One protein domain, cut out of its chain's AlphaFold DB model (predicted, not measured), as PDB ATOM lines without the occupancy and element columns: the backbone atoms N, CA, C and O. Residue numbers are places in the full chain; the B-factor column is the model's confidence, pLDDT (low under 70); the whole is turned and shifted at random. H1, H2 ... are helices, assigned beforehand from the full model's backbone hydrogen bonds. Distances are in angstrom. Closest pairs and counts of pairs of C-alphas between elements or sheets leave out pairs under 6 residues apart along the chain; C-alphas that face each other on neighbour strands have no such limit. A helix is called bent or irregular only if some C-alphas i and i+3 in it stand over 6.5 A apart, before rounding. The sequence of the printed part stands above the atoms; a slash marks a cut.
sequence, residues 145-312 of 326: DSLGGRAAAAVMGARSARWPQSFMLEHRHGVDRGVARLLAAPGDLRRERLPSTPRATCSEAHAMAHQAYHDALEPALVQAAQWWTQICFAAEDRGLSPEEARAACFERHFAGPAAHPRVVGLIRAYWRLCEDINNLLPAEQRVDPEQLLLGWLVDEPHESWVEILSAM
ATOM      1  N   ASP A 145       3.721  19.308  31.225       88.44
ATOM      2  CA  ASP A 145       2.895  19.324  30.009       88.44
ATOM      3  C   ASP A 145       3.710  19.042  28.735       88.44
ATOM      4  O   ASP A 145       3.238  18.374  27.810       88.44
ATOM      5  N   SER A 146       4.965  19.503  28.680       86.88
ATOM      6  CA  SER A 146       5.837  19.305  27.516       86.88
ATOM      7  C   SER A 146       6.267  17.844  27.310       86.88
ATOM      8  O   SER A 146       6.619  17.458  26.190       86.88
ATOM      9  N   LEU A 147       6.206  17.011  28.360       85.25
ATOM     10  CA  LEU A 147       6.593  15.598  28.294       85.25
ATOM     11  C   LEU A 147       5.660  14.792  27.383       85.25
ATOM     12  O   LEU A 147       6.131  13.970  26.592       85.25
ATOM     13  N   GLY A 148       4.351  15.070  27.428       67.62
ATOM     14  CA  GLY A 148       3.352  14.387  26.597       67.62
ATOM     15  C   GLY A 148       3.549  14.632  25.096       67.62
ATOM     16  O   GLY A 148       3.407  13.712  24.290       67.62
ATOM     17  N   GLY A 149       3.961  15.846  24.715       62.22
ATOM     18  CA  GLY A 149       4.269  16.187  23.322       62.22
ATOM     19  C   GLY A 149       5.532  15.496  22.791       62.22
ATOM     20  O   GLY A 149       5.574  15.078  21.632       62.22
ATOM     21  N   ARG A 150       6.552  15.316  23.642       58.97
ATOM     22  CA  ARG A 150       7.815  14.655  23.265       58.97
ATOM     23  C   ARG A 150       7.673  13.143  23.110       58.97
ATOM     24  O   ARG A 150       8.293  12.581  22.210       58.97
ATOM     25  N   ALA A 151       6.813  12.493  23.895       52.22
ATOM     26  CA  ALA A 151       6.518  11.070  23.715       52.22
ATOM     27  C   ALA A 151       5.926  10.768  22.324       52.22
ATOM     28  O   ALA A 151       6.316   9.792  21.688       52.22
ATOM     29  N   ALA A 152       5.063  11.644  21.798       44.72
ATOM     30  CA  ALA A 152       4.538  11.515  20.436       44.72
ATOM     31  C   ALA A 152       5.624  11.718  19.358       44.72
ATOM     32  O   ALA A 152       5.642  11.006  18.351       44.72
ATOM     33  N   ALA A 153       6.566  12.643  19.578       49.62
ATOM     34  CA  ALA A 153       7.695  12.870  18.673       49.62
ATOM     35  C   ALA A 153       8.697  11.699  18.672       49.62
ATOM     36  O   ALA A 153       9.167  11.301  17.607       49.62
ATOM     37  N   ALA A 154       8.960  11.092  19.833       48.31
ATOM     38  CA  ALA A 154       9.829   9.920  19.973       48.31
ATOM     39  C   ALA A 154       9.253   8.651  19.309       48.31
ATOM     40  O   ALA A 154      10.010   7.781  18.886       48.31
ATOM     41  N   VAL A 155       7.924   8.549  19.178       46.47
ATOM     42  CA  VAL A 155       7.258   7.460  18.435       46.47
ATOM     43  C   VAL A 155       7.343   7.668  16.916       46.47
ATOM     44  O   VAL A 155       7.405   6.690  16.171       46.47
ATOM     45  N   MET A 156       7.382   8.917  16.435       39.03
ATOM     46  CA  MET A 156       7.451   9.230  14.997       39.03
ATOM     47  C   MET A 156       8.879   9.390  14.452       39.03
ATOM     48  O   MET A 156       9.107   9.183  13.261       39.03
ATOM     49  N   GLY A 157       9.850   9.730  15.300       40.06
ATOM     50  CA  GLY A 157      11.266   9.747  14.955       40.06
ATOM     51  C   GLY A 157      11.889   8.386  15.227       40.06
ATOM     52  O   GLY A 157      12.191   8.066  16.372       40.06
ATOM     53  N   ALA A 158      12.095   7.579  14.185       38.94
ATOM     54  CA  ALA A 158      12.874   6.351  14.279       38.94
ATOM     55  C   ALA A 158      14.177   6.626  15.043       38.94
ATOM     56  O   ALA A 158      15.015   7.406  14.585       38.94
ATOM     57  N   ARG A 159      14.316   5.996  16.218       39.88
ATOM     58  CA  ARG A 159      15.524   6.009  17.043       39.88
ATOM     59  C   ARG A 159      16.722   5.723  16.145       39.88
ATOM     60  O   ARG A 159      16.941   4.581  15.738       39.88
ATOM     61  N   SER A 160      17.500   6.756  15.831       35.66
ATOM     62  CA  SER A 160      18.853   6.533  15.358       35.66
ATOM     63  C   SER A 160      19.572   5.920  16.544       35.66
ATOM     64  O   SER A 160      19.881   6.610  17.509       35.66
ATOM     65  N   ALA A 161      19.774   4.605  16.505       32.62
ATOM     66  CA  ALA A 161      20.700   3.903  17.378       32.62
ATOM     67  C   ALA A 161      22.133   4.349  17.030       32.62
ATOM     68  O   ALA A 161      22.955   3.570  16.551       32.62
ATOM     69  N   ARG A 162      22.417   5.643  17.193       35.84
ATOM     70  CA  ARG A 162      23.770   6.140  17.344       35.84
ATOM     71  C   ARG A 162      24.106   5.892  18.798       35.84
ATOM     72  O   ARG A 162      23.539   6.489  19.698       35.84
ATOM     73  N   TRP A 163      24.979   4.919  18.994       35.03
ATOM     74  CA  TRP A 163      25.689   4.757  20.245       35.03
ATOM     75  C   TRP A 163      26.326   6.114  20.590       35.03
ATOM     76  O   TRP A 163      26.892   6.729  19.675       35.03
ATOM     77  N   PRO A 164      26.216   6.597  21.840       41.41
ATOM     78  CA  PRO A 164      26.816   7.864  22.232       41.41
ATOM     79  C   PRO A 164      28.294   7.842  21.863       41.41
ATOM     80  O   PRO A 164      28.984   6.847  22.103       41.41
ATOM     81  N   GLN A 165      28.782   8.924  21.264       46.12
ATOM     82  CA  GLN A 165      30.215   9.071  21.047       46.12
ATOM     83  C   GLN A 165      30.897   9.046  22.416       46.12
ATOM     84  O   GLN A 165      30.665   9.922  23.242       46.12
ATOM     85  N   SER A 166      31.717   8.027  22.665       45.22
ATOM     86  CA  SER A 166      32.644   8.016  23.792       45.22
ATOM     87  C   SER A 166      33.522   9.265  23.696       45.22
ATOM     88  O   SER A 166      34.328   9.383  22.767       45.22
ATOM     89  N   PHE A 167      33.345  10.215  24.614       47.38
ATOM     90  CA  PHE A 167      34.217  11.380  24.696       47.38
ATOM     91  C   PHE A 167      35.563  10.914  25.252       47.38
ATOM     92  O   PHE A 167      35.616  10.368  26.346       47.38
ATOM     93  N   MET A 168      36.650  11.096  24.501       48.78
ATOM     94  CA  MET A 168      37.996  10.924  25.050       48.78
ATOM     95  C   MET A 168      38.405  12.248  25.684       48.78
ATOM     96  O   MET A 168      38.847  13.165  24.993       48.78
ATOM     97  N   LEU A 169      38.198  12.362  26.987       53.75
ATOM     98  CA  LEU A 169      38.676  13.476  27.793       53.75
ATOM     99  C   LEU A 169      39.764  12.931  28.736       53.75
ATOM    100  O   LEU A 169      39.778  11.755  29.080       53.75
ATOM    101  N   GLU A 170      40.746  13.755  29.092       53.19
ATOM    102  CA  GLU A 170      41.721  13.412  30.135       53.19
ATOM    103  C   GLU A 170      41.294  14.109  31.430       53.19
ATOM    104  O   GLU A 170      41.088  15.327  31.453       53.19
ATOM    105  N   HIS A 171      41.131  13.341  32.508       58.09
ATOM    106  CA  HIS A 171      40.448  13.796  33.721       58.09
ATOM    107  C   HIS A 171      41.420  14.148  34.838       58.09
ATOM    108  O   HIS A 171      42.337  13.392  35.155       58.09
ATOM    109  N   ARG A 172      41.175  15.288  35.493       66.75
ATOM    110  CA  ARG A 172      41.876  15.697  36.721       66.75
ATOM    111  C   ARG A 172      41.076  15.429  38.001       66.75
ATOM    112  O   ARG A 172      41.548  15.757  39.089       66.75
ATOM    113  N   HIS A 173      39.894  14.812  37.904       78.06
ATOM    114  CA  HIS A 173      39.064  14.443  39.055       78.06
ATOM    115  C   HIS A 173      38.837  12.930  39.143       78.06
ATOM    116  O   HIS A 173      38.928  12.205  38.161       78.06
ATOM    117  N   GLY A 174      38.534  12.444  40.350       87.50
ATOM    118  CA  GLY A 174      38.086  11.064  40.537       87.50
ATOM    119  C   GLY A 174      36.586  10.956  40.271       87.50
ATOM    120  O   GLY A 174      35.813  11.505  41.058       87.50
ATOM    121  N   VAL A 175      36.195  10.244  39.208       91.50
ATOM    122  CA  VAL A 175      34.793  10.072  38.775       91.50
ATOM    123  C   VAL A 175      33.925   9.529  39.910       91.50
ATOM    124  O   VAL A 175      32.980  10.203  40.316       91.50
ATOM    125  N   ASP A 176      34.312   8.408  40.528       93.19
ATOM    126  CA  ASP A 176      33.568   7.802  41.647       93.19
ATOM    127  C   ASP A 176      33.361   8.775  42.811       93.19
ATOM    128  O   ASP A 176      32.290   8.843  43.414       93.19
ATOM    129  N   ARG A 177      34.387   9.581  43.119       91.00
ATOM    130  CA  ARG A 177      34.302  10.598  44.174       91.00
ATOM    131  C   ARG A 177      33.347  11.718  43.774       91.00
ATOM    132  O   ARG A 177      32.609  12.206  44.624       91.00
ATOM    133  N   GLY A 178      33.370  12.137  42.511       94.06
ATOM    134  CA  GLY A 178      32.461  13.145  41.977       94.06
ATOM    135  C   GLY A 178      31.006  12.687  42.004       94.06
ATOM    136  O   GLY A 178      30.151  13.417  42.500       94.06
ATOM    137  N   VAL A 179      30.746  11.448  41.582       96.00
ATOM    138  CA  VAL A 179      29.425  10.811  41.667       96.00
ATOM    139  C   VAL A 179      28.962  10.723  43.117       96.00
ATOM    140  O   VAL A 179      27.904  11.246  43.458       96.00
ATOM    141  N   ALA A 180      29.776  10.142  44.004       95.12
ATOM    142  CA  ALA A 180      29.432  10.009  45.417       95.12
ATOM    143  C   ALA A 180      29.175  11.369  46.087       95.12
ATOM    144  O   ALA A 180      28.267  11.489  46.911       95.12
ATOM    145  N   ARG A 181      29.947  12.404  45.728       95.19
ATOM    146  CA  ARG A 181      29.737  13.781  46.190       95.19
ATOM    147  C   ARG A 181      28.376  14.305  45.744       95.19
ATOM    148  O   ARG A 181      27.584  14.709  46.592       95.19
ATOM    149  N   LEU A 182      28.119  14.314  44.437       96.75
ATOM    150  CA  LEU A 182      26.913  14.908  43.863       96.75
ATOM    151  C   LEU A 182      25.651  14.164  44.310       96.75
ATOM    152  O   LEU A 182      24.665  14.808  44.653       96.75
ATOM    153  N   LEU A 183      25.684  12.838  44.427       95.38
ATOM    154  CA  LEU A 183      24.540  12.076  44.937       95.38
ATOM    155  C   LEU A 183      24.306  12.265  46.444       95.38
ATOM    156  O   LEU A 183      23.191  12.092  46.926       95.38
ATOM    157  N   ALA A 184      25.338  12.607  47.222       93.38
ATOM    158  CA  ALA A 184      25.205  12.733  48.673       93.38
ATOM    159  C   ALA A 184      24.905  14.158  49.158       93.38
ATOM    160  O   ALA A 184      24.251  14.290  50.197       93.38
ATOM    161  N   ALA A 185      25.408  15.188  48.469       93.31
ATOM    162  CA  ALA A 185      25.365  16.575  48.932       93.31
ATOM    163  C   ALA A 185      23.936  17.133  49.104       93.31
ATOM    164  O   ALA A 185      23.670  17.727  50.149       93.31
ATOM    165  N   PRO A 186      22.968  16.906  48.191       92.81
ATOM    166  CA  PRO A 186      21.603  17.410  48.381       92.81
ATOM    167  C   PRO A 186      20.932  16.862  49.642       92.81
ATOM    168  O   PRO A 186      20.187  17.569  50.321       92.81
ATOM    169  N   GLY A 187      21.273  15.634  50.034       91.69
ATOM    170  CA  GLY A 187      20.793  15.031  51.270       91.69
ATOM    171  C   GLY A 187      21.312  15.687  52.557       91.69
ATOM    172  O   GLY A 187      20.831  15.320  53.623       91.69
ATOM    173  N   ASP A 188      22.276  16.612  52.489       93.12
ATOM    174  CA  ASP A 188      22.692  17.461  53.619       93.12
ATOM    175  C   ASP A 188      21.833  18.742  53.734       93.12
ATOM    176  O   ASP A 188      21.896  19.446  54.745       93.12
ATOM    177  N   LEU A 189      21.048  19.063  52.699       90.62
ATOM    178  CA  LEU A 189      20.157  20.230  52.633       90.62
ATOM    179  C   LEU A 189      18.707  19.882  52.997       90.62
ATOM    180  O   LEU A 189      17.932  20.754  53.400       90.62
ATOM    181  N   ARG A 190      18.320  18.614  52.825       84.56
ATOM    182  CA  ARG A 190      16.966  18.128  53.108       84.56
ATOM    183  C   ARG A 190      16.820  17.731  54.576       84.56
ATOM    184  O   ARG A 190      17.744  17.207  55.192       84.56
ATOM    185  N   ARG A 191      15.621  17.946  55.129       74.50
ATOM    186  CA  ARG A 191      15.249  17.414  56.455       74.50
ATOM    187  C   ARG A 191      15.013  15.904  56.412       74.50
ATOM    188  O   ARG A 191      15.326  15.219  57.377       74.50
ATOM    189  N   GLU A 192      14.500  15.409  55.290       76.44
ATOM    190  CA  GLU A 192      14.202  13.999  55.048       76.44
ATOM    191  C   GLU A 192      14.846  13.578  53.728       76.44
ATOM    192  O   GLU A 192      14.715  14.275  52.720       76.44
ATOM    193  N   ARG A 193      15.572  12.455  53.739       72.44
ATOM    194  CA  ARG A 193      16.052  11.823  52.506       72.44
ATOM    195  C   ARG A 193      14.970  10.898  51.983       72.44
ATOM    196  O   ARG A 193      14.460  10.073  52.744       72.44
ATOM    197  N   LEU A 194      14.672  11.008  50.695       76.12
ATOM    198  CA  LEU A 194      13.873   9.999  50.026       76.12
ATOM    199  C   LEU A 194      14.715   8.722  49.883       76.12
ATOM    200  O   LEU A 194      15.949   8.782  49.810       76.12
ATOM    201  N   PRO A 195      14.089   7.537  49.893       77.25
ATOM    202  CA  PRO A 195      14.795   6.326  49.513       77.25
ATOM    203  C   PRO A 195      15.276   6.456  48.060       77.25
ATOM    204  O   PRO A 195      14.556   6.969  47.200       77.25
ATOM    205  N   SER A 196      16.488   5.964  47.780       80.44
ATOM    206  CA  SER A 196      16.976   5.866  46.401       80.44
ATOM    207  C   SER A 196      15.979   5.026  45.605       80.44
ATOM    208  O   SER A 196      15.752   3.855  45.917       80.44
ATOM    209  N   THR A 197      15.330   5.663  44.632       85.56
ATOM    210  CA  THR A 197      14.289   5.049  43.810       85.56
ATOM    211  C   THR A 197      14.916   4.598  42.494       85.56
ATOM    212  O   THR A 197      15.360   5.446  41.712       85.56
ATOM    213  N   PRO A 198      14.974   3.283  42.221       88.44
ATOM    214  CA  PRO A 198      15.472   2.776  40.951       88.44
ATOM    215  C   PRO A 198      14.615   3.256  39.778       88.44
ATOM    216  O   PRO A 198      13.389   3.348  39.883       88.44
ATOM    217  N   ARG A 199      15.246   3.455  38.616       87.88
ATOM    218  CA  ARG A 199      14.548   3.840  37.379       87.88
ATOM    219  C   ARG A 199      13.406   2.876  37.033       87.88
ATOM    220  O   ARG A 199      12.350   3.304  36.585       87.88
ATOM    221  N   ALA A 200      13.594   1.578  37.277       88.12
ATOM    222  CA  ALA A 200      12.613   0.540  36.953       88.12
ATOM    223  C   ALA A 200      11.294   0.638  37.744       88.12
ATOM    224  O   ALA A 200      10.294   0.062  37.325       88.12
ATOM    225  N   THR A 201      11.291   1.336  38.882       89.75
ATOM    226  CA  THR A 201      10.131   1.439  39.782       89.75
ATOM    227  C   THR A 201       9.617   2.868  39.934       89.75
ATOM    228  O   THR A 201       8.728   3.107  40.746       89.75
ATOM    229  N   CYS A 202      10.185   3.830  39.198       92.50
ATOM    230  CA  CYS A 202       9.733   5.217  39.236       92.50
ATOM    231  C   CYS A 202       8.391   5.400  38.504       92.50
ATOM    232  O   CYS A 202       7.934   4.524  37.765       92.50
ATOM    233  N   SER A 203       7.744   6.548  38.713       93.31
ATOM    234  CA  SER A 203       6.524   6.887  37.976       93.31
ATOM    235  C   SER A 203       6.812   7.134  36.488       93.31
ATOM    236  O   SER A 203       7.916   7.524  36.104       93.31
ATOM    237  N   GLU A 204       5.791   6.966  35.644       93.06
ATOM    238  CA  GLU A 204       5.897   7.208  34.197       93.06
ATOM    239  C   GLU A 204       6.385   8.631  33.883       93.06
ATOM    240  O   GLU A 204       7.251   8.811  33.031       93.06
ATOM    241  N   ALA A 205       5.920   9.633  34.638       94.00
ATOM    242  CA  ALA A 205       6.351  11.021  34.482       94.00
ATOM    243  C   ALA A 205       7.863  11.195  34.703       94.00
ATOM    244  O   ALA A 205       8.521  11.864  33.905       94.00
ATOM    245  N   HIS A 206       8.441  10.560  35.731       96.25
ATOM    246  CA  HIS A 206       9.888  10.614  35.953       96.25
ATOM    247  C   HIS A 206      10.666   9.860  34.870       96.25
ATOM    248  O   HIS A 206      11.698  10.346  34.410       96.25
ATOM    249  N   ALA A 207      10.166   8.705  34.421       94.62
ATOM    250  CA  ALA A 207      10.787   7.958  33.330       94.62
ATOM    251  C   ALA A 207      10.812   8.775  32.023       94.62
ATOM    252  O   ALA A 207      11.830   8.805  31.329       94.62
ATOM    253  N   MET A 208       9.717   9.478  31.714       94.31
ATOM    254  CA  MET A 208       9.631  10.398  30.577       94.31
ATOM    255  C   MET A 208      10.566  11.598  30.741       94.31
ATOM    256  O   MET A 208      11.239  11.974  29.783       94.31
ATOM    257  N   ALA A 209      10.637  12.187  31.939       96.19
ATOM    258  CA  ALA A 209      11.537  13.300  32.228       96.19
ATOM    259  C   ALA A 209      13.007  12.907  32.053       96.19
ATOM    260  O   ALA A 209      13.754  13.646  31.416       96.19
ATOM    261  N   HIS A 210      13.407  11.727  32.533       95.94
ATOM    262  CA  HIS A 210      14.764  11.205  32.347       95.94
ATOM    263  C   HIS A 210      15.093  10.937  30.880       95.94
ATOM    264  O   HIS A 210      16.165  11.307  30.411       95.94
ATOM    265  N   GLN A 211      14.163  10.362  30.115       94.38
ATOM    266  CA  GLN A 211      14.381  10.182  28.678       94.38
ATOM    267  C   GLN A 211      14.502  11.530  27.957       94.38
ATOM    268  O   GLN A 211      15.400  11.718  27.146       94.38
ATOM    269  N   ALA A 212      13.637  12.493  28.279       94.38
ATOM    270  CA  ALA A 212      13.726  13.826  27.701       94.38
ATOM    271  C   ALA A 212      15.026  14.539  28.107       94.38
ATOM    272  O   ALA A 212      15.534  15.343  27.325       94.38
ATOM    273  N   TYR A 213      15.535  14.297  29.317       95.88
ATOM    274  CA  TYR A 213      16.824  14.803  29.787       95.88
ATOM    275  C   TYR A 213      17.961  14.210  28.963       95.88
ATOM    276  O   TYR A 213      18.781  14.962  28.452       95.88
ATOM    277  N   HIS A 214      17.951  12.892  28.762       93.81
ATOM    278  CA  HIS A 214      18.919  12.167  27.942       93.81
ATOM    279  C   HIS A 214      19.020  12.738  26.522       93.81
ATOM    280  O   HIS A 214      20.100  13.160  26.099       93.81
ATOM    281  N   ASP A 215      17.873  12.881  25.851       92.56
ATOM    282  CA  ASP A 215      17.781  13.409  24.486       92.56
ATOM    283  C   ASP A 215      18.323  14.849  24.374       92.56
ATOM    284  O   ASP A 215      18.842  15.257  23.333       92.56
ATOM    285  N   ALA A 216      18.193  15.646  25.440       94.38
ATOM    286  CA  ALA A 216      18.677  17.024  25.485       94.38
ATOM    287  C   ALA A 216      20.146  17.129  25.929       94.38
ATOM    288  O   ALA A 216      20.864  18.033  25.494       94.38
ATOM    289  N   LEU A 217      20.600  16.210  26.781       95.12
ATOM    290  CA  LEU A 217      21.942  16.188  27.345       95.12
ATOM    291  C   LEU A 217      22.986  15.816  26.294       95.12
ATOM    292  O   LEU A 217      24.018  16.479  26.226       95.12
ATOM    293  N   GLU A 218      22.722  14.819  25.446       93.56
ATOM    294  CA  GLU A 218      23.670  14.383  24.412       93.56
ATOM    295  C   GLU A 218      24.186  15.541  23.533       93.56
ATOM    296  O   GLU A 218      25.399  15.781  23.509       93.56
ATOM    297  N   PRO A 219      23.326  16.322  22.843       92.94
ATOM    298  CA  PRO A 219      23.803  17.420  22.009       92.94
ATOM    299  C   PRO A 219      24.480  18.532  22.821       92.94
ATOM    300  O   PRO A 219      25.332  19.238  22.275       92.94
ATOM    301  N   ALA A 220      24.130  18.713  24.097       94.62
ATOM    302  CA  ALA A 220      24.790  19.687  24.961       94.62
ATOM    303  C   ALA A 220      26.196  19.236  25.372       94.62
ATOM    304  O   ALA A 220      27.115  20.053  25.342       94.62
ATOM    305  N   LEU A 221      26.390  17.951  25.682       94.12
ATOM    306  CA  LEU A 221      27.707  17.385  25.985       94.12
ATOM    307  C   LEU A 221      28.626  17.398  24.760       94.12
ATOM    308  O   LEU A 221      29.800  17.733  24.894       94.12
ATOM    309  N   VAL A 222      28.096  17.132  23.561       92.62
ATOM    310  CA  VAL A 222      28.865  17.262  22.309       92.62
ATOM    311  C   VAL A 222      29.398  18.685  22.136       92.62
ATOM    312  O   VAL A 222      30.579  18.877  21.846       92.62
ATOM    313  N   GLN A 223      28.553  19.691  22.349       92.44
ATOM    314  CA  GLN A 223      28.966  21.092  22.248       92.44
ATOM    315  C   GLN A 223      29.947  21.488  23.348       92.44
ATOM    316  O   GLN A 223      30.937  22.158  23.069       92.44
ATOM    317  N   ALA A 224      29.711  21.035  24.578       92.88
ATOM    318  CA  ALA A 224      30.607  21.273  25.700       92.88
ATOM    319  C   ALA A 224      32.001  20.678  25.458       92.88
ATOM    320  O   ALA A 224      33.006  21.331  25.732       92.88
ATOM    321  N   ALA A 225      32.076  19.470  24.897       91.00
ATOM    322  CA  ALA A 225      33.337  18.844  24.525       91.00
ATOM    323  C   ALA A 225      34.056  19.640  23.422       91.00
ATOM    324  O   ALA A 225      35.244  19.920  23.548       91.00
ATOM    325  N   GLN A 226      33.338  20.073  22.379       91.44
ATOM    326  CA  GLN A 226      33.908  20.904  21.308       91.44
ATOM    327  C   GLN A 226      34.444  22.239  21.834       91.44
ATOM    328  O   GLN A 226      35.559  22.633  21.495       91.44
ATOM    329  N   TRP A 227      33.671  22.913  22.684       92.62
ATOM    330  CA  TRP A 227      34.076  24.141  23.362       92.62
ATOM    331  C   TRP A 227      35.341  23.935  24.203       92.62
ATOM    332  O   TRP A 227      36.287  24.715  24.105       92.62
ATOM    333  N   TRP A 228      35.403  22.846  24.971       90.75
ATOM    334  CA  TRP A 228      36.571  22.514  25.784       90.75
ATOM    335  C   TRP A 228      37.828  22.282  24.944       90.75
ATOM    336  O   TRP A 228      38.901  22.804  25.253       90.75
ATOM    337  N   THR A 229      37.685  21.543  23.844       90.50
ATOM    338  CA  THR A 229      38.762  21.319  22.879       90.50
ATOM    339  C   THR A 229      39.264  22.638  22.288       90.50
ATOM    340  O   THR A 229      40.471  22.847  22.214       90.50
ATOM    341  N   GLN A 230      38.364  23.555  21.922       91.06
ATOM    342  CA  GLN A 230      38.737  24.875  21.401       91.06
ATOM    343  C   GLN A 230      39.494  25.717  22.433       91.06
ATOM    344  O   GLN A 230      40.476  26.364  22.080       91.06
ATOM    345  N   ILE A 231      39.079  25.688  23.704       88.81
ATOM    346  CA  ILE A 231      39.785  26.387  24.786       88.81
ATOM    347  C   ILE A 231      41.200  25.833  24.972       88.81
ATOM    348  O   ILE A 231      42.145  26.616  25.067       88.81
ATOM    349  N   CYS A 232      41.353  24.506  24.994       87.31
ATOM    350  CA  CYS A 232      42.666  23.872  25.105       87.31
ATOM    351  C   CYS A 232      43.564  24.245  23.917       87.31
ATOM    352  O   CYS A 232      44.687  24.697  24.126       87.31
ATOM    353  N   PHE A 233      43.056  24.151  22.683       90.31
ATOM    354  CA  PHE A 233      43.828  24.526  21.494       90.31
ATOM    355  C   PHE A 233      44.220  26.004  21.483       90.31
ATOM    356  O   PHE A 233      45.363  26.326  21.184       90.31
ATOM    357  N   ALA A 234      43.331  26.909  21.893       90.38
ATOM    358  CA  ALA A 234      43.661  28.329  21.986       90.38
ATOM    359  C   ALA A 234      44.751  28.630  23.034       90.38
ATOM    360  O   ALA A 234      45.406  29.672  22.955       90.38
ATOM    361  N   ALA A 235      44.927  27.763  24.036       89.06
ATOM    362  CA  ALA A 235      46.021  27.844  24.996       89.06
ATOM    363  C   ALA A 235      47.326  27.253  24.426       89.06
ATOM    364  O   ALA A 235      48.387  27.848  24.622       89.06
ATOM    365  N   GLU A 236      47.249  26.159  23.661       91.06
ATOM    366  CA  GLU A 236      48.386  25.594  22.913       91.06
ATOM    367  C   GLU A 236      48.933  26.585  21.871       91.06
ATOM    368  O   GLU A 236      50.141  26.816  21.807       91.06
ATOM    369  N   ASP A 237      48.058  27.280  21.137       92.75
ATOM    370  CA  ASP A 237      48.426  28.314  20.155       92.75
ATOM    371  C   ASP A 237      49.189  29.499  20.778       92.75
ATOM    372  O   ASP A 237      49.884  30.242  20.082       92.75
ATOM    373  N   ARG A 238      49.103  29.681  22.104       90.81
ATOM    374  CA  ARG A 238      49.881  30.683  22.858       90.81
ATOM    375  C   ARG A 238      51.259  30.171  23.286       90.81
ATOM    376  O   ARG A 238      51.951  30.853  24.040       90.81
ATOM    377  N   GLY A 239      51.661  28.998  22.800       91.62
ATOM    378  CA  GLY A 239      52.973  28.397  23.024       91.62
ATOM    379  C   GLY A 239      53.057  27.460  24.228       91.62
ATOM    380  O   GLY A 239      54.162  27.051  24.575       91.62
ATOM    381  N   LEU A 240      51.930  27.120  24.865       90.69
ATOM    382  CA  LEU A 240      51.905  26.104  25.920       90.69
ATOM    383  C   LEU A 240      51.967  24.705  25.303       90.69
ATOM    384  O   LEU A 240      51.363  24.449  24.261       90.69
ATOM    385  N   SER A 241      52.662  23.771  25.955       91.19
ATOM    386  CA  SER A 241      52.540  22.359  25.580       91.19
ATOM    387  C   SER A 241      51.109  21.854  25.835       91.19
ATOM    388  O   SER A 241      50.401  22.430  26.664       91.19
ATOM    389  N   PRO A 242      50.667  20.753  25.201       86.19
ATOM    390  CA  PRO A 242      49.319  20.226  25.424       86.19
ATOM    391  C   PRO A 242      48.985  19.949  26.900       86.19
ATOM    392  O   PRO A 242      47.857  20.167  27.337       86.19
ATOM    393  N   GLU A 243      49.959  19.504  27.698       86.06
ATOM    394  CA  GLU A 243      49.767  19.261  29.132       86.06
ATOM    395  C   GLU A 243      49.621  20.570  29.929       86.06
ATOM    396  O   GLU A 243      48.723  20.692  30.768       86.06
ATOM    397  N   GLU A 244      50.462  21.567  29.645       88.00
ATOM    398  CA  GLU A 244      50.416  22.889  30.286       88.00
ATOM    399  C   GLU A 244      49.163  23.672  29.889       88.00
ATOM    400  O   GLU A 244      48.532  24.296  30.741       88.00
ATOM    401  N   ALA A 245      48.765  23.599  28.617       86.75
ATOM    402  CA  ALA A 245      47.538  24.191  28.108       86.75
ATOM    403  C   ALA A 245      46.333  23.645  28.876       86.75
ATOM    404  O   ALA A 245      45.571  24.412  29.458       86.75
ATOM    405  N   ARG A 246      46.214  22.315  28.985       82.75
ATOM    406  CA  ARG A 246      45.152  21.668  29.772       82.75
ATOM    407  C   ARG A 246      45.188  22.090  31.234       82.75
ATOM    408  O   ARG A 246      44.137  22.371  31.805       82.75
ATOM    409  N   ALA A 247      46.373  22.144  31.845       82.62
ATOM    410  CA  ALA A 247      46.523  22.584  33.228       82.62
ATOM    411  C   ALA A 247      45.982  24.006  33.431       82.62
ATOM    412  O   ALA A 247      45.134  24.212  34.297       82.62
ATOM    413  N   ALA A 248      46.398  24.943  32.578       84.19
ATOM    414  CA  ALA A 248      45.951  26.331  32.605       84.19
ATOM    415  C   ALA A 248      44.444  26.469  32.319       84.19
ATOM    416  O   ALA A 248      43.759  27.293  32.927       84.19
ATOM    417  N   CYS A 249      43.894  25.645  31.424       84.81
ATOM    418  CA  CYS A 249      42.459  25.612  31.156       84.81
ATOM    419  C   CYS A 249      41.669  25.142  32.383       84.81
ATOM    420  O   CYS A 249      40.660  25.760  32.712       84.81
ATOM    421  N   PHE A 250      42.131  24.111  33.097       82.31
ATOM    422  CA  PHE A 250      41.489  23.647  34.334       82.31
ATOM    423  C   PHE A 250      41.598  24.647  35.491       82.31
ATOM    424  O   PHE A 250      40.696  24.698  36.321       82.31
ATOM    425  N   GLU A 251      42.651  25.465  35.547       78.62
ATOM    426  CA  GLU A 251      42.741  26.558  36.528       78.62
ATOM    427  C   GLU A 251      41.652  27.616  36.315       78.62
ATOM    428  O   GLU A 251      41.132  28.172  37.280       78.62
ATOM    429  N   ARG A 252      41.266  27.865  35.058       78.19
ATOM    430  CA  ARG A 252      40.217  28.835  34.697       78.19
ATOM    431  C   ARG A 252      38.814  28.238  34.671       78.19
ATOM    432  O   ARG A 252      37.833  28.935  34.902       78.19
ATOM    433  N   HIS A 253      38.712  26.948  34.375       82.50
ATOM    434  CA  HIS A 253      37.459  26.225  34.191       82.50
ATOM    435  C   HIS A 253      37.524  24.905  34.958       82.50
ATOM    436  O   HIS A 253      37.726  23.831  34.389       82.50
ATOM    437  N   PHE A 254      37.341  24.989  36.274       82.06
ATOM    438  CA  PHE A 254      37.586  23.873  37.190       82.06
ATOM    439  C   PHE A 254      36.758  22.616  36.878       82.06
ATOM    440  O   PHE A 254      37.228  21.498  37.075       82.06
ATOM    441  N   ALA A 255      35.538  22.786  36.358       88.81
ATOM    442  CA  ALA A 255      34.647  21.680  35.993       88.81
ATOM    443  C   ALA A 255      34.794  21.218  34.526       88.81
ATOM    444  O   ALA A 255      33.990  20.411  34.054       88.81
ATOM    445  N   GLY A 256      35.787  21.728  33.788       90.56
ATOM    446  CA  GLY A 256      36.018  21.370  32.389       90.56
ATOM    447  C   GLY A 256      34.760  21.558  31.522       90.56
ATOM    448  O   GLY A 256      34.046  22.548  31.703       90.56
ATOM    449  N   PRO A 257      34.421  20.601  30.634       92.62
ATOM    450  CA  PRO A 257      33.205  20.655  29.814       92.62
ATOM    451  C   PRO A 257      31.906  20.826  30.614       92.62
ATOM    452  O   PRO A 257      30.960  21.435  30.125       92.62
ATOM    453  N   ALA A 258      31.838  20.344  31.860       93.94
ATOM    454  CA  ALA A 258      30.633  20.488  32.674       93.94
ATOM    455  C   ALA A 258      30.338  21.947  33.057       93.94
ATOM    456  O   ALA A 258      29.204  22.267  33.406       93.94
ATOM    457  N   ALA A 259      31.326  22.844  32.952       91.94
ATOM    458  CA  ALA A 259      31.131  24.280  33.133       91.94
ATOM    459  C   ALA A 259      30.413  24.963  31.957       91.94
ATOM    460  O   ALA A 259      30.094  26.148  32.048       91.94
ATOM    461  N   HIS A 260      30.167  24.254  30.851       94.50
ATOM    462  CA  HIS A 260      29.524  24.841  29.685       94.50
ATOM    463  C   HIS A 260      28.093  25.324  30.023       94.50
ATOM    464  O   HIS A 260      27.297  24.530  30.537       94.50
ATOM    465  N   PRO A 261      27.705  26.571  29.674       94.19
ATOM    466  CA  PRO A 261      26.412  27.151  30.057       94.19
ATOM    467  C   PRO A 261      25.194  26.293  29.696       94.19
ATOM    468  O   PRO A 261      24.295  26.139  30.515       94.19
ATOM    469  N   ARG A 262      25.172  25.664  28.513       95.38
ATOM    470  CA  ARG A 262      24.082  24.740  28.123       95.38
ATOM    471  C   ARG A 262      23.952  23.517  29.033       95.38
ATOM    472  O   ARG A 262      22.839  23.068  29.283       95.38
ATOM    473  N   VAL A 263      25.063  22.971  29.533       96.75
ATOM    474  CA  VAL A 263      25.029  21.826  30.456       96.75
ATOM    475  C   VAL A 263      24.468  22.284  31.801       96.75
ATOM    476  O   VAL A 263      23.538  21.670  32.316       96.75
ATOM    477  N   VAL A 264      24.958  23.413  32.321       96.62
ATOM    478  CA  VAL A 264      24.455  24.028  33.559       96.62
ATOM    479  C   VAL A 264      22.952  24.328  33.466       96.62
ATOM    480  O   VAL A 264      22.195  23.967  34.367       96.62
ATOM    481  N   GLY A 265      22.503  24.932  32.364       96.00
ATOM    482  CA  GLY A 265      21.099  25.274  32.140       96.00
ATOM    483  C   GLY A 265      20.190  24.048  32.037       96.00
ATOM    484  O   GLY A 265      19.104  24.044  32.612       96.00
ATOM    485  N   LEU A 266      20.650  22.972  31.388       97.25
ATOM    486  CA  LEU A 266      19.923  21.700  31.352       97.25
ATOM    487  C   LEU A 266      19.771  21.075  32.736       97.25
ATOM    488  O   LEU A 266      18.666  20.675  33.095       97.25
ATOM    489  N   ILE A 267      20.850  21.014  33.520       97.88
ATOM    490  CA  ILE A 267      20.792  20.486  34.887       97.88
ATOM    491  C   ILE A 267      19.749  21.243  35.711       97.88
ATOM    492  O   ILE A 267      18.907  20.613  36.345       97.88
ATOM    493  N   ARG A 268      19.744  22.578  35.652       96.62
ATOM    494  CA  ARG A 268      18.764  23.409  36.370       96.62
ATOM    495  C   ARG A 268      17.329  23.152  35.920       96.62
ATOM    496  O   ARG A 268      16.459  22.902  36.752       96.62
ATOM    497  N   ALA A 269      17.094  23.160  34.611       96.12
ATOM    498  CA  ALA A 269      15.774  22.939  34.040       96.12
ATOM    499  C   ALA A 269      15.190  21.566  34.410       96.12
ATOM    500  O   ALA A 269      14.036  21.483  34.831       96.12
ATOM    501  N   TYR A 270      15.975  20.494  34.295       97.62
ATOM    502  CA  TYR A 270      15.491  19.149  34.614       97.62
ATOM    503  C   TYR A 270      15.458  18.857  36.117       97.62
ATOM    504  O   TYR A 270      14.617  18.070  36.551       97.62
ATOM    505  N   TRP A 271      16.281  19.533  36.928       97.19
ATOM    506  CA  TRP A 271      16.122  19.528  38.384       97.19
ATOM    507  C   TRP A 271      14.747  20.068  38.779       97.19
ATOM    508  O   TRP A 271      14.005  19.418  39.512       97.19
ATOM    509  N   ARG A 272      14.380  21.238  38.246       95.75
ATOM    510  CA  ARG A 272      13.088  21.877  38.513       95.75
ATOM    511  C   ARG A 272      11.917  21.054  37.983       95.75
ATOM    512  O   ARG A 272      10.956  20.860  38.712       95.75
ATOM    513  N   LEU A 273      12.034  20.483  36.781       96.25
ATOM    514  CA  LEU A 273      11.021  19.558  36.265       96.25
ATOM    515  C   LEU A 273      10.808  18.359  37.205       96.25
ATOM    516  O   LEU A 273       9.671  17.957  37.435       96.25
ATOM    517  N   CYS A 274      11.881  17.778  37.750       96.44
ATOM    518  CA  CYS A 274      11.768  16.674  38.701       96.44
ATOM    519  C   CYS A 274      11.015  17.099  39.972       96.44
ATOM    520  O   CYS A 274      10.148  16.371  40.452       96.44
ATOM    521  N   GLU A 275      11.308  18.286  40.498       94.56
ATOM    522  CA  GLU A 275      10.604  18.855  41.652       94.56
ATOM    523  C   GLU A 275       9.121  19.129  41.341       94.56
ATOM    524  O   GLU A 275       8.251  18.793  42.147       94.56
ATOM    525  N   ASP A 276       8.804  19.637  40.148       94.38
ATOM    526  CA  ASP A 276       7.422  19.831  39.696       94.38
ATOM    527  C   ASP A 276       6.660  18.502  39.627       94.38
ATOM    528  O   ASP A 276       5.530  18.410  40.107       94.38
ATOM    529  N   ILE A 277       7.286  17.439  39.110       95.50
ATOM    530  CA  ILE A 277       6.702  16.090  39.104       95.50
ATOM    531  C   ILE A 277       6.500  15.584  40.540       95.50
ATOM    532  O   ILE A 277       5.424  15.080  40.866       95.50
ATOM    533  N   ASN A 278       7.490  15.749  41.420       93.75
ATOM    534  CA  ASN A 278       7.402  15.340  42.824       93.75
ATOM    535  C   ASN A 278       6.254  16.027  43.573       93.75
ATOM    536  O   ASN A 278       5.612  15.403  44.425       93.75
ATOM    537  N   ASN A 279       5.971  17.290  43.252       92.94
ATOM    538  CA  ASN A 279       4.878  18.054  43.850       92.94
ATOM    539  C   ASN A 279       3.490  17.532  43.449       92.94
ATOM    540  O   ASN A 279       2.527  17.732  44.190       92.94
ATOM    541  N   LEU A 280       3.385  16.827  42.320       94.56
ATOM    542  CA  LEU A 280       2.146  16.204  41.841       94.56
ATOM    543  C   LEU A 280       1.942  14.779  42.373       94.56
ATOM    544  O   LEU A 280       0.869  14.202  42.184       94.56
ATOM    545  N   LEU A 281       2.954  14.196  43.022       92.94
ATOM    546  CA  LEU A 281       2.974  12.791  43.422       92.94
ATOM    547  C   LEU A 281       2.989  12.605  44.949       92.94
ATOM    548  O   LEU A 281       3.502  13.456  45.694       92.94
ATOM    549  N   PRO A 282       2.448  11.472  45.443       91.19
ATOM    550  CA  PRO A 282       2.577  11.092  46.845       91.19
ATOM    551  C   PRO A 282       4.045  10.802  47.193       91.19
ATOM    552  O   PRO A 282       4.843  10.458  46.317       91.19
ATOM    553  N   ALA A 283       4.411  10.955  48.469       89.25
ATOM    554  CA  ALA A 283       5.804  10.949  48.926       89.25
ATOM    555  C   ALA A 283       6.575   9.673  48.545       89.25
ATOM    556  O   ALA A 283       7.762   9.739  48.239       89.25
ATOM    557  N   GLU A 284       5.894   8.530  48.500       89.44
ATOM    558  CA  GLU A 284       6.470   7.215  48.205       89.44
ATOM    559  C   GLU A 284       6.836   7.035  46.724       89.44
ATOM    560  O   GLU A 284       7.540   6.091  46.376       89.44
ATOM    561  N   GLN A 285       6.344   7.916  45.848       90.62
ATOM    562  CA  GLN A 285       6.616   7.903  44.407       90.62
ATOM    563  C   GLN A 285       7.580   9.011  43.972       90.62
ATOM    564  O   GLN A 285       7.848   9.160  42.775       90.62
ATOM    565  N   ARG A 286       8.065   9.818  44.921       93.25
ATOM    566  CA  ARG A 286       8.981  10.920  44.638       93.25
ATOM    567  C   ARG A 286      10.385  10.404  44.366       93.25
ATOM    568  O   ARG A 286      10.836   9.444  44.985       93.25
ATOM    569  N   VAL A 287      11.083  11.082  43.466       94.81
ATOM    570  CA  VAL A 287      12.470  10.786  43.110       94.81
ATOM    571  C   VAL A 287      13.320  12.002  43.442       94.81
ATOM    572  O   VAL A 287      12.998  13.116  43.040       94.81
ATOM    573  N   ASP A 288      14.418  11.805  44.169       94.75
ATOM    574  CA  ASP A 288      15.390  12.877  44.392       94.75
ATOM    575  C   ASP A 288      15.995  13.335  43.041       94.75
ATOM    576  O   ASP A 288      16.454  12.486  42.270       94.75
ATOM    577  N   PRO A 289      16.047  14.645  42.724       95.81
ATOM    578  CA  PRO A 289      16.556  15.123  41.436       95.81
ATOM    579  C   PRO A 289      17.964  14.636  41.081       95.81
ATOM    580  O   PRO A 289      18.220  14.294  39.930       95.81
ATOM    581  N   GLU A 290      18.881  14.525  42.046       96.12
ATOM    582  CA  GLU A 290      20.224  13.986  41.802       96.12
ATOM    583  C   GLU A 290      20.211  12.506  41.390       96.12
ATOM    584  O   GLU A 290      21.077  12.064  40.630       96.12
ATOM    585  N   GLN A 291      19.216  11.742  41.848       96.00
ATOM    586  CA  GLN A 291      19.026  10.353  41.447       96.00
ATOM    587  C   GLN A 291      18.545  10.282  39.996       96.00
ATOM    588  O   GLN A 291      19.049   9.449  39.248       96.00
ATOM    589  N   LEU A 292      17.630  11.168  39.588       96.38
ATOM    590  CA  LEU A 292      17.174  11.260  38.201       96.38
ATOM    591  C   LEU A 292      18.309  11.713  37.269       96.38
ATOM    592  O   LEU A 292      18.562  11.080  36.251       96.38
ATOM    593  N   LEU A 293      19.018  12.784  37.628       97.25
ATOM    594  CA  LEU A 293      19.989  13.442  36.746       97.25
ATOM    595  C   LEU A 293      21.343  12.735  36.656       97.25
ATOM    596  O   LEU A 293      22.028  12.871  35.649       97.25
ATOM    597  N   LEU A 294      21.767  12.022  37.701       97.00
ATOM    598  CA  LEU A 294      23.070  11.351  37.720       97.00
ATOM    599  C   LEU A 294      22.969   9.903  38.175       97.00
ATOM    600  O   LEU A 294      23.592   9.041  37.566       97.00
ATOM    601  N   GLY A 295      22.187   9.623  39.216       95.69
ATOM    602  CA  GLY A 295      22.111   8.278  39.781       95.69
ATOM    603  C   GLY A 295      21.657   7.233  38.759       95.69
ATOM    604  O   GLY A 295      22.261   6.175  38.671       95.69
ATOM    605  N   TRP A 296      20.657   7.547  37.933       95.75
ATOM    606  CA  TRP A 296      20.203   6.654  36.863       95.75
ATOM    607  C   TRP A 296      21.182   6.569  35.688       95.75
ATOM    608  O   TRP A 296      21.279   5.512  35.080       95.75
ATOM    609  N   LEU A 297      21.957   7.623  35.400       94.62
ATOM    610  CA  LEU A 297      22.993   7.566  34.359       94.62
ATOM    611  C   LEU A 297      24.146   6.622  34.724       94.62
ATOM    612  O   LEU A 297      24.741   6.025  33.832       94.62
ATOM    613  N   VAL A 298      24.464   6.483  36.015       92.88
ATOM    614  CA  VAL A 298      25.510   5.567  36.507       92.88
ATOM    615  C   VAL A 298      25.163   4.102  36.223       92.88
ATOM    616  O   VAL A 298      26.058   3.299  35.976       92.88
ATOM    617  N   ASP A 299      23.873   3.766  36.208       88.25
ATOM    618  CA  ASP A 299      23.380   2.414  35.921       88.25
ATOM    619  C   ASP A 299      23.243   2.132  34.406       88.25
ATOM    620  O   ASP A 299      22.830   1.043  33.997       88.25
ATOM    621  N   GLU A 300      23.564   3.110  33.556       88.38
ATOM    622  CA  GLU A 300      23.392   3.073  32.102       88.38
ATOM    623  C   GLU A 300      24.752   3.091  31.370       88.38
ATOM    624  O   GLU A 300      25.758   3.522  31.932       88.38
ATOM    625  N   PRO A 301      24.832   2.658  30.093       83.88
ATOM    626  CA  PRO A 301      26.085   2.632  29.330       83.88
ATOM    627  C   PRO A 301      26.503   4.033  28.824       83.88
ATOM    628  O   PRO A 301      26.746   4.236  27.633       83.88
ATOM    629  N   HIS A 302      26.579   5.012  29.731       85.00
ATOM    630  CA  HIS A 302      26.914   6.417  29.471       85.00
ATOM    631  C   HIS A 302      28.121   6.883  30.300       85.00
ATOM    632  O   HIS A 302      28.131   7.998  30.822       85.00
ATOM    633  N   GLU A 303      29.162   6.047  30.400       85.38
ATOM    634  CA  GLU A 303      30.356   6.297  31.232       85.38
ATOM    635  C   GLU A 303      30.941   7.704  31.022       85.38
ATOM    636  O   GLU A 303      31.113   8.456  31.979       85.38
ATOM    637  N   SER A 304      31.127   8.118  29.764       88.44
ATOM    638  CA  SER A 304      31.669   9.447  29.433       88.44
ATOM    639  C   SER A 304      30.768  10.624  29.849       88.44
ATOM    640  O   SER A 304      31.248  11.733  30.074       88.44
ATOM    641  N   TRP A 305      29.454  10.417  29.984       94.00
ATOM    642  CA  TRP A 305      28.532  11.461  30.449       94.00
ATOM    643  C   TRP A 305      28.638  11.630  31.959       94.00
ATOM    644  O   TRP A 305      28.766  12.750  32.450       94.00
ATOM    645  N   VAL A 306      28.636  10.506  32.682       94.81
ATOM    646  CA  VAL A 306      28.858  10.456  34.133       94.81
ATOM    647  C   VAL A 306      30.200  11.097  34.473       94.81
ATOM    648  O   VAL A 306      30.312  11.890  35.408       94.81
ATOM    649  N   GLU A 307      31.218  10.811  33.677       91.44
ATOM    650  CA  GLU A 307      32.548  11.375  33.810       91.44
ATOM    651  C   GLU A 307      32.575  12.902  33.653       91.44
ATOM    652  O   GLU A 307      33.141  13.584  34.509       91.44
ATOM    653  N   ILE A 308      31.902  13.457  32.637       93.25
ATOM    654  CA  ILE A 308      31.771  14.913  32.488       93.25
ATOM    655  C   ILE A 308      31.005  15.501  33.677       93.25
ATOM    656  O   ILE A 308      31.513  16.386  34.361       93.25
ATOM    657  N   LEU A 309      29.799  15.005  33.969       95.81
ATOM    658  CA  LEU A 309      28.935  15.588  35.002       95.81
ATOM    659  C   LEU A 309      29.555  15.505  36.405       95.81
ATOM    660  O   LEU A 309      29.458  16.452  37.184       95.81
ATOM    661  N   SER A 310      30.260  14.415  36.717       94.94
ATOM    662  CA  SER A 310      30.944  14.225  38.005       94.94
ATOM    663  C   SER A 310      32.096  15.212  38.254       94.94
ATOM    664  O   SER A 310      32.557  15.338  39.397       94.94
ATOM    665  N   ALA A 311      32.530  15.958  37.230       93.50
ATOM    666  CA  ALA A 311      33.482  17.055  37.376       93.50
ATOM    667  C   ALA A 311      32.872  18.279  38.085       93.50
ATOM    668  O   ALA A 311      33.612  19.081  38.656       93.50
ATOM    669  N   MET A 312      31.538  18.428  38.099       95.00
ATOM    670  CA  MET A 312      30.879  19.562  38.754       95.00
ATOM    671  C   MET A 312      31.149  19.554  40.265       95.00
ATOM    672  O   MET A 312      30.786  18.589  40.942       95.00
TER     673      MET A 312
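Overview. This is residues 145 to 312 of the 326 residues of an uncharacterized protein of Pseudenhygromyxa sp. WMMC2535 (UniProt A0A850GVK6). One long helix, H3, makes the length of this flat domain, and H6 folds back side by side with its first half. H7, H8 and H2 pack together beside this pair, H4 folds back at H3's far end, and H1 sits crosswise near H3's beginning, with residues 155 to 162 sticking out. The printed part has 168 residues with eight named helices, H1 to H8 in order, and no named strand: all helix, compact, radius of gyration of the C-alphas 17.5 A, spans 58 by 43 by 23 A.

Arrangement. Begin with the hub, H3, residues 204 to 236, which has a kink of 31 degrees near residue 218. H6, residues 261 to 280, touches it at a shallow tilt of 15 degrees, opposite ways; the closest C-alphas, Ala 220 and Val 263, are 5.9 A apart. H3 touches H4, residues 242 to 252, with residues 231 to 236 alone, closest at C-alphas Ala 235 and Ala 245, 5.0 A. It touches H5, residues 256 to 259, closest at C-alphas Ala 224 and Pro 257, 4.9 A. H1, residues 145 to 156, touches H3 about perpendicular at 82 degrees, with residues 147 to 151 alone; C-alphas Leu 147 and Met 208 are closest, 6.4 A. H7, residues 289 to 298, touches H3, closest at C-alphas His 210 and Leu 292, 6.3 A. H7 and H8, residues 303 to 309, form a hairpin, closest at C-alphas Val 298 and Val 306, 6.4 A. H2, residues 175 to 184, touches H7, closest at C-alphas Leu 183 and Glu 290, 5.7 A. Every O i to N i+4 pair is within hydrogen-bond range in H2, H4, H6 and H8, against 6 of 8 in H1, 27 of 29 in H3 and 4 of 6 in H7; H5 is too short for one.

Along the chain. Find C-alpha 204 at (5.897, 7.208, 34.197); H3 runs 47.7 A to C-alpha 236 at (48.386, 25.594, 22.913). H6 spans 29.1 A. H7 is irregular, only just: C-alphas 293 and 296 are 6.8 A apart.

Size, cuts and confidence. The C-alphas farthest apart, Gly 239 and Pro 282, are 58.4 A apart. The printed part has no cut; the links H1 to H2 and H2 to H3 are long. Residues 148 to 172 have pLDDT under 70.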